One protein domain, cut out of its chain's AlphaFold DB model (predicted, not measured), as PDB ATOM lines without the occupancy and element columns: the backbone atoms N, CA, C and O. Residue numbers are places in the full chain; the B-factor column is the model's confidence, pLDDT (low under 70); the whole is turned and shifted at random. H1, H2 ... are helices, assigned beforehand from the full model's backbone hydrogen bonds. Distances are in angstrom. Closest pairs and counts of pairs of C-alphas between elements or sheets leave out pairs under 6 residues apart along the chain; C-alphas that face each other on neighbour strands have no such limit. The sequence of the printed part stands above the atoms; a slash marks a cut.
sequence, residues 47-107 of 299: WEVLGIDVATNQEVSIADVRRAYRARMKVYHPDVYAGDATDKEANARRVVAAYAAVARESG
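What this domain is: This is residues 47 to 107 of the 299 residues of the protein "DnaJ domain protein" of Micromonas commoda (strain RCC299 / NOUM17 / CCMP2709) (UniProt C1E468). The domain is a long helical hairpin, H2 and H3 side by side and running opposite ways, with the short helix H1 packed on both of them so that the three centres make a triangle. Between H1 and H2 the backbone swings out in a long loop, of which residues 53 to 59 stick out from the rest. The printed part has 61 residues with three named helices, in the order H1, H2, H3, and no named strand; its class is all helix. The whole is only just compact, close to loose, with a radius of gyration of the C-alphas of 12.2 A, and elongated, with spans of 36 by 19 by 18 A.

How they stand to each other: H1, residues 47 to 50, touches H2, residues 62 to 76; the closest C-alphas are those of Leu 50 and Ala 68, 5.7 A apart. H1 also touches H3, residues 85 to 105, which meets it with residues 94 to 102 alone; the closest C-alphas are those of Val 49 and Val 95, 6.2 A apart. The centre of H1 is 9.7 A from that of H2 and 9.5 A from that of H3. H2 and H3 form a helical hairpin: they touch and run opposite ways at a shallow tilt of 5 degrees. Their closest C-alphas are those of Tyr 76 and Ala 92, 5.7 A apart, and their centres are 11.3 A apart. In H3 every O i to N i+4 pair is within hydrogen-bond range, in H2 10 of 11 are, and H1 is too short for such a pair.

Where its parts are: H1 runs from Trp 47, with its C-alpha at (16.116, -24.350, 38.456), to Leu 50. H2 runs from Ile 62, with its C-alpha at (13.064, -13.162, 42.236), to Tyr 76, and measures 20.7 A from first to last C-alpha. H3, the longest helix with 21 residues, runs from Ala 85 to Glu 105, with C-alpha 105 at (23.480, -16.823, 42.308), and measures 30.7 A.

The domain as a whole: The two C-alphas farthest apart are those of Asn 57 and Ala 85, at 36.9 A; those of Trp 47 and Gly 107, the first and last printed, are 15.5 A apart. The printed part has no cut. The link from H1 to H2 is long, with 11 residues, and includes residues 53 to 59, which stand free; the link from H2 to H3 is short, with 8 residues. The mean pLDDT of the printed part is 73.0. It is under 70 in 20 residues: 54 to 60, 62 to 63, 79, 82 to 86, 89 and 104 to 107.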
ATOM      1  N   TRP A  47      17.234 -24.937  39.194       82.31
ATOM      2  CA  TRP A  47      16.116 -24.350  38.456       82.31
ATOM      3  C   TRP A  47      15.037 -25.386  38.105       82.31
ATOM      4  O   TRP A  47      13.849 -25.146  38.333       82.31
ATOM      5  N   GLU A  48      15.442 -26.580  37.665       83.75
ATOM      6  CA  GLU A  48      14.531 -27.695  37.366       83.75
ATOM      7  C   GLU A  48      13.843 -28.239  38.626       83.75
ATOM      8  O   GLU A  48      12.646 -28.534  38.596       83.75
ATOM      9  N   VAL A  49      14.555 -28.299  39.760       84.56
ATOM     10  CA  VAL A  49      13.970 -28.675  41.063       84.56
ATOM     11  C   VAL A  49      12.863 -27.695  41.469       84.56
ATOM     12  O   VAL A  49      11.811 -28.113  41.958       84.56
ATOM     13  N   LEU A  50      13.052 -26.393  41.226       84.00
ATOM     14  CA  LEU A  50      12.015 -25.381  41.450       84.00
ATOM     15  C   LEU A  50      10.908 -25.415  40.384       84.00
ATOM     16  O   LEU A  50       9.833 -24.862  40.606       84.00
ATOM     17  N   GLY A  51      11.113 -26.127  39.273       81.94
ATOM     18  CA  GLY A  51      10.182 -26.193  38.145       81.94
ATOM     19  C   GLY A  51      10.171 -24.922  37.297       81.94
ATOM     20  O   GLY A  51       9.127 -24.569  36.754       81.94
ATOM     21  N   ILE A  52      11.301 -24.217  37.225       82.31
ATOM     22  CA  ILE A  52      11.487 -23.028  36.393       82.31
ATOM     23  C   ILE A  52      12.228 -23.450  35.125       82.31
ATOM     24  O   ILE A  52      13.337 -23.975  35.205       82.31
ATOM     25  N   ASP A  53      11.620 -23.208  33.966       76.06
ATOM     26  CA  ASP A  53      12.240 -23.489  32.674       76.06
ATOM     27  C   ASP A  53      13.100 -22.306  32.210       76.06
ATOM     28  O   ASP A  53      12.609 -21.321  31.653       76.06
ATOM     29  N   VAL A  54      14.405 -22.420  32.444       68.25
ATOM     30  CA  VAL A  54      15.423 -21.441  32.032       68.25
ATOM     31  C   VAL A  54      15.686 -21.452  30.519       68.25
ATOM     32  O   VAL A  54      16.296 -20.515  30.010       68.25
ATOM     33  N   ALA A  55      15.201 -22.453  29.772       63.03
ATOM     34  CA  ALA A  55      15.393 -22.527  28.321       63.03
ATOM     35  C   ALA A  55      14.536 -21.508  27.547       63.03
ATOM     36  O   ALA A  55      14.810 -21.222  26.382       63.03
ATOM     37  N   THR A  56      13.519 -20.926  28.188       60.78
ATOM     38  CA  THR A  56      12.573 -19.993  27.549       60.78
ATOM     39  C   THR A  56      13.097 -18.561  27.380       60.78
ATOM     40  O   THR A  56      12.382 -17.717  26.845       60.78
ATOM     41  N   ASN A  57      14.353 -18.281  27.758       52.44
ATOM     42  CA  ASN A  57      15.027 -16.985  27.573       52.44
ATOM     43  C   ASN A  57      14.242 -15.777  28.138       52.44
ATOM     44  O   ASN A  57      14.381 -14.650  27.661       52.44
ATOM     45  N   GLN A  58      13.396 -16.023  29.141       61.47
ATOM     46  CA  GLN A  58      12.656 -15.009  29.880       61.47
ATOM     47  C   GLN A  58      13.462 -14.614  31.122       61.47
ATOM     48  O   GLN A  58      13.945 -15.483  31.847       61.47
ATOM     49  N   GLU A  59      13.596 -13.313  31.390       62.81
ATOM     50  CA  GLU A  59      14.192 -12.828  32.639       62.81
ATOM     51  C   GLU A  59      13.337 -13.303  33.823       62.81
ATOM     52  O   GLU A  59      12.203 -12.860  34.020       62.81
ATOM     53  N   VAL A  60      13.861 -14.255  34.595       67.56
ATOM     54  CA  VAL A  60      13.173 -14.804  35.765       67.56
ATOM     55  C   VAL A  60      13.384 -13.852  36.936       67.56
ATOM     56  O   VAL A  60      14.494 -13.719  37.452       67.56
ATOM     57  N   SER A  61      12.312 -13.197  37.385       73.44
ATOM     58  CA  SER A  61      12.391 -12.332  38.557       73.44
ATOM     59  C   SER A  61      12.472 -13.154  39.845       73.44
ATOM     60  O   SER A  61      12.002 -14.289  39.947       73.44
ATOM     61  N   ILE A  62      12.990 -12.544  40.904       68.19
ATOM     62  CA  ILE A  62      13.064 -13.162  42.236       68.19
ATOM     63  C   ILE A  62      11.666 -13.495  42.779       68.19
ATOM     64  O   ILE A  62      11.484 -14.469  43.514       68.19
ATOM     65  N   ALA A  63      10.658 -12.710  42.393       66.62
ATOM     66  CA  ALA A  63       9.268 -12.988  42.728       66.62
ATOM     67  C   ALA A  63       8.782 -14.294  42.074       66.62
ATOM     68  O   ALA A  63       8.060 -15.064  42.713       66.62
ATOM     69  N   ASP A  64       9.230 -14.589  40.852       74.38
ATOM     70  CA  ASP A  64       8.930 -15.842  40.157       74.38
ATOM     71  C   ASP A  64       9.636 -17.031  40.816       74.38
ATOM     72  O   ASP A  64       8.998 -18.062  41.040       74.38
ATOM     73  N   VAL A  65      10.897 -16.865  41.239       76.38
ATOM     74  CA  VAL A  65      11.641 -17.886  42.002       76.38
ATOM     75  C   VAL A  65      10.928 -18.228  43.313       76.38
ATOM     76  O   VAL A  65      10.710 -19.398  43.632       76.38
ATOM     77  N   ARG A  66      10.483 -17.208  44.059       70.56
ATOM     78  CA  ARG A  66       9.714 -17.395  45.301       70.56
ATOM     79  C   ARG A  66       8.355 -18.043  45.043       70.56
ATOM     80  O   ARG A  66       7.932 -18.904  45.816       70.56
ATOM     81  N   ARG A  67       7.662 -17.662  43.965       72.56
ATOM     82  CA  ARG A  67       6.386 -18.280  43.567       72.56
ATOM     83  C   ARG A  67       6.571 -19.765  43.259       72.56
ATOM     84  O   ARG A  67       5.783 -20.576  43.746       72.56
ATOM     85  N   ALA A  68       7.611 -20.114  42.508       80.06
ATOM     86  CA  ALA A  68       7.941 -21.489  42.146       80.06
ATOM     87  C   ALA A  68       8.317 -22.330  43.377       80.06
ATOM     88  O   ALA A  68       7.769 -23.414  43.573       80.06
ATOM     89  N   TYR A  69       9.140 -21.783  44.278       81.69
ATOM     90  CA  TYR A  69       9.459 -22.409  45.563       81.69
ATOM     91  C   TYR A  69       8.199 -22.706  46.390       81.69
ATOM     92  O   TYR A  69       7.996 -23.839  46.825       81.69
ATOM     93  N   ARG A  70       7.298 -21.723  46.557       73.25
ATOM     94  CA  ARG A  70       6.025 -21.919  47.277       73.25
ATOM     95  C   ARG A  70       5.158 -22.988  46.613       73.25
ATOM     96  O   ARG A  70       4.533 -23.784  47.310       73.25
ATOM     97  N   ALA A  71       5.098 -22.999  45.283       76.38
ATOM     98  CA  ALA A  71       4.339 -23.994  44.533       76.38
ATOM     99  C   ALA A  71       4.902 -25.409  44.744       76.38
ATOM    100  O   ALA A  71       4.130 -26.327  45.015       76.38
ATOM    101  N   ARG A  72       6.231 -25.577  44.717       80.69
ATOM    102  CA  ARG A  72       6.892 -26.863  44.984       80.69
ATOM    103  C   ARG A  72       6.738 -27.303  46.434       80.69
ATOM    104  O   ARG A  72       6.343 -28.440  46.675       80.69
ATOM    105  N   MET A  73       6.956 -26.417  47.401       80.31
ATOM    106  CA  MET A  73       6.850 -26.775  48.816       80.31
ATOM    107  C   MET A  73       5.423 -27.183  49.200       80.31
ATOM    108  O   MET A  73       5.254 -28.125  49.956       80.31
ATOM    109  N   LYS A  74       4.379 -26.577  48.613       75.94
ATOM    110  CA  LYS A  74       2.981 -27.014  48.821       75.94
ATOM    111  C   LYS A  74       2.728 -28.477  48.443       75.94
ATOM    112  O   LYS A  74       1.817 -29.086  48.993       75.94
ATOM    113  N   VAL A  75       3.500 -29.014  47.502       76.94
ATOM    114  CA  VAL A  75       3.326 -30.368  46.963       76.94
ATOM    115  C   VAL A  75       4.264 -31.368  47.645       76.94
ATOM    116  O   VAL A  75       3.845 -32.477  47.964       76.94
ATOM    117  N   TYR A  76       5.512 -30.967  47.905       76.69
ATOM    118  CA  TYR A  76       6.564 -31.833  48.456       76.69
ATOM    119  C   TYR A  76       6.784 -31.666  49.967       76.69
ATOM    120  O   TYR A  76       7.727 -32.232  50.512       76.69
ATOM    121  N   HIS A  77       5.927 -30.911  50.666       76.38
ATOM    122  CA  HIS A  77       6.016 -30.792  52.121       76.38
ATOM    123  C   HIS A  77       5.874 -32.174  52.783       76.38
ATOM    124  O   HIS A  77       4.965 -32.921  52.404       76.38
ATOM    125  N   PRO A  78       6.665 -32.505  53.820       71.88
ATOM    126  CA  PRO A  78       6.575 -33.802  54.496       71.88
ATOM    127  C   PRO A  78       5.194 -34.086  55.109       71.88
ATOM    128  O   PRO A  78       4.776 -35.232  55.226       71.88
ATOM    129  N   ASP A  79       4.427 -33.045  55.430       61.59
ATOM    130  CA  ASP A  79       3.041 -33.208  55.892       61.59
ATOM    131  C   ASP A  79       2.007 -33.503  54.796       61.59
ATOM    132  O   ASP A  79       0.893 -33.909  55.135       61.59
ATOM    133  N   VAL A  80       2.325 -33.234  53.527       70.25
ATOM    134  CA  VAL A  80       1.382 -33.291  52.394       70.25
ATOM    135  C   VAL A  80       1.744 -34.413  51.422       70.25
ATOM    136  O   VAL A  80       0.855 -35.103  50.927       70.25
ATOM    137  N   TYR A  81       3.034 -34.626  51.168       72.81
ATOM    138  CA  TYR A  81       3.513 -35.649  50.247       72.81
ATOM    139  C   TYR A  81       3.221 -37.055  50.793       72.81
ATOM    140  O   TYR A  81       3.453 -37.344  51.969       72.81
ATOM    141  N   ALA A  82       2.689 -37.934  49.941       65.81
ATOM    142  CA  ALA A  82       2.201 -39.261  50.321       65.81
ATOM    143  C   ALA A  82       3.239 -40.396  50.168       65.81
ATOM    144  O   ALA A  82       2.874 -41.548  50.379       65.81
ATOM    145  N   GLY A  83       4.496 -40.088  49.811       69.94
ATOM    146  CA  GLY A  83       5.581 -41.080  49.699       69.94
ATOM    147  C   GLY A  83       6.114 -41.577  51.048       69.94
ATOM    148  O   GLY A  83       5.501 -41.335  52.088       69.94
ATOM    149  N   ASP A  84       7.266 -42.244  51.058       67.62
ATOM    150  CA  ASP A  84       7.889 -42.706  52.302       67.62
ATOM    151  C   ASP A  84       8.479 -41.536  53.107       67.62
ATOM    152  O   ASP A  84       8.801 -40.480  52.563       67.62
ATOM    153  N   ALA A  85       8.607 -41.693  54.431       60.75
ATOM    154  CA  ALA A  85       9.102 -40.631  55.320       60.75
ATOM    155  C   ALA A  85      10.493 -40.111  54.910       60.75
ATOM    156  O   ALA A  85      10.735 -38.905  54.918       60.75
ATOM    157  N   THR A  86      11.368 -41.015  54.470       65.75
ATOM    158  CA  THR A  86      12.701 -40.688  53.950       65.75
ATOM    159  C   THR A  86      12.620 -39.845  52.676       65.75
ATOM    160  O   THR A  86      13.318 -38.840  52.555       65.75
ATOM    161  N   ASP A  87      11.716 -40.193  51.761       70.94
ATOM    162  CA  ASP A  87      11.561 -39.507  50.474       70.94
ATOM    163  C   ASP A  87      10.898 -38.139  50.642       70.94
ATOM    164  O   ASP A  87      11.261 -37.176  49.967       70.94
ATOM    165  N   LYS A  88       9.945 -38.021  51.573       70.62
ATOM    166  CA  LYS A  88       9.314 -36.754  51.972       70.62
ATOM    167  C   LYS A  88      10.353 -35.731  52.410       70.62
ATOM    168  O   LYS A  88      10.379 -34.606  51.910       70.62
ATOM    169  N   GLU A  89      11.208 -36.126  53.347       69.81
ATOM    170  CA  GLU A  89      12.249 -35.253  53.871       69.81
ATOM    171  C   GLU A  89      13.317 -34.954  52.821       69.81
ATOM    172  O   GLU A  89      13.720 -33.800  52.678       69.81
ATOM    173  N   ALA A  90      13.752 -35.958  52.057       74.12
ATOM    174  CA  ALA A  90      14.768 -35.783  51.027       74.12
ATOM    175  C   ALA A  90      14.307 -34.814  49.923       74.12
ATOM    176  O   ALA A  90      15.053 -33.905  49.548       74.12
ATOM    177  N   ASN A  91      13.060 -34.938  49.461       76.12
ATOM    178  CA  ASN A  91      12.481 -34.032  48.471       76.12
ATOM    179  C   ASN A  91      12.332 -32.603  49.013       76.12
ATOM    180  O   ASN A  91      12.722 -31.648  48.339       76.12
ATOM    181  N   ALA A  92      11.835 -32.435  50.243       75.69
ATOM    182  CA  ALA A  92      11.713 -31.116  50.863       75.69
ATOM    183  C   ALA A  92      13.082 -30.438  51.045       75.69
ATOM    184  O   ALA A  92      13.253 -29.276  50.666       75.69
ATOM    185  N   ARG A  93      14.090 -31.177  51.534       77.31
ATOM    186  CA  ARG A  93      15.473 -30.686  51.667       77.31
ATOM    187  C   ARG A  93      16.059 -30.281  50.319       77.31
ATOM    188  O   ARG A  93      16.712 -29.244  50.222       77.31
ATOM    189  N   ARG A  94      15.791 -31.050  49.259       81.38
ATOM    190  CA  ARG A  94      16.257 -30.717  47.909       81.38
ATOM    191  C   ARG A  94      15.658 -29.407  47.398       81.38
ATOM    192  O   ARG A  94      16.393 -28.599  46.837       81.38
ATOM    193  N   VAL A  95      14.362 -29.174  47.615       82.25
ATOM    194  CA  VAL A  95      13.680 -27.929  47.215       82.25
ATOM    195  C   VAL A  95      14.258 -26.716  47.950       82.25
ATOM    196  O   VAL A  95      14.487 -25.677  47.329       82.25
ATOM    197  N   VAL A  96      14.560 -26.847  49.246       80.50
ATOM    198  CA  VAL A  96      15.223 -25.789  50.031       80.50
ATOM    199  C   VAL A  96      16.639 -25.522  49.513       80.50
ATOM    200  O   VAL A  96      16.993 -24.370  49.262       80.50
ATOM    201  N   ALA A  97      17.431 -26.573  49.283       77.06
ATOM    202  CA  ALA A  97      18.793 -26.450  48.764       77.06
ATOM    203  C   ALA A  97      18.831 -25.789  47.374       77.06
ATOM    204  O   ALA A  97      19.699 -24.962  47.099       77.06
ATOM    205  N   ALA A  98      17.869 -26.119  46.510       81.25
ATOM    206  CA  ALA A  98      17.734 -25.513  45.192       81.25
ATOM    207  C   ALA A  98      17.406 -24.015  45.274       81.25
ATOM    208  O   ALA A  98      18.055 -23.208  44.610       81.25
ATOM    209  N   TYR A  99      16.463 -23.626  46.139       79.56
ATOM    210  CA  TYR A  99      16.152 -22.216  46.385       79.56
ATOM    211  C   TYR A  99      17.361 -21.443  46.923       79.56
ATOM    212  O   TYR A  99      17.650 -20.355  46.433       79.56
ATOM    213  N   ALA A 100      18.100 -22.009  47.881       75.31
ATOM    214  CA  ALA A 100      19.293 -21.377  48.435       75.31
ATOM    215  C   ALA A 100      20.388 -21.170  47.374       75.31
ATOM    216  O   ALA A 100      21.001 -20.106  47.327       75.31
ATOM    217  N   ALA A 101      20.613 -22.153  46.496       79.75
ATOM    218  CA  ALA A 101      21.574 -22.036  45.402       79.75
ATOM    219  C   ALA A 101      21.193 -20.914  44.422       79.75
ATOM    220  O   ALA A 101      22.025 -20.059  44.123       79.75
ATOM    221  N   VAL A 102      19.922 -20.863  44.006       79.12
ATOM    222  CA  VAL A 102      19.408 -19.816  43.109       79.12
ATOM    223  C   VAL A 102      19.458 -18.436  43.771       79.12
ATOM    224  O   VAL A 102      19.873 -17.462  43.154       79.12
ATOM    225  N   ALA A 103      19.087 -18.327  45.048       71.44
ATOM    226  CA  ALA A 103      19.120 -17.059  45.774       71.44
ATOM    227  C   ALA A 103      20.547 -16.502  45.948       71.44
ATOM    228  O   ALA A 103      20.729 -15.283  45.927       71.44
ATOM    229  N   ARG A 104      21.552 -17.380  46.088       68.06
ATOM    230  CA  ARG A 104      22.977 -17.004  46.119       68.06
ATOM    231  C   ARG A 104      23.472 -16.514  44.760       68.06
ATOM    232  O   ARG A 104      24.195 -15.528  44.710       68.06
ATOM    233  N   GLU A 105      23.089 -17.188  43.677       66.38
ATOM    234  CA  GLU A 105      23.480 -16.823  42.308       66.38
ATOM    235  C   GLU A 105      22.883 -15.470  41.880       66.38
ATOM    236  O   GLU A 105      23.567 -14.656  41.265       66.38
ATOM    237  N   SER A 106      21.651 -15.176  42.303       63.84
ATOM    238  CA  SER A 106      20.953 -13.914  42.016       63.84
ATOM    239  C   SER A 106      21.387 -12.725  42.891       63.84
ATOM    240  O   SER A 106      20.748 -11.674  42.839       63.84
ATOM    241  N   GLY A 107      22.426 -12.876  43.725       56.00
ATOM    242  CA  GLY A 107      22.959 -11.800  44.573       56.00
ATOM    243  C   GLY A 107      22.019 -11.333  45.693       56.00
ATOM    244  O   GLY A 107      22.134 -10.199  46.149       56.00
TER     245      GLY A 107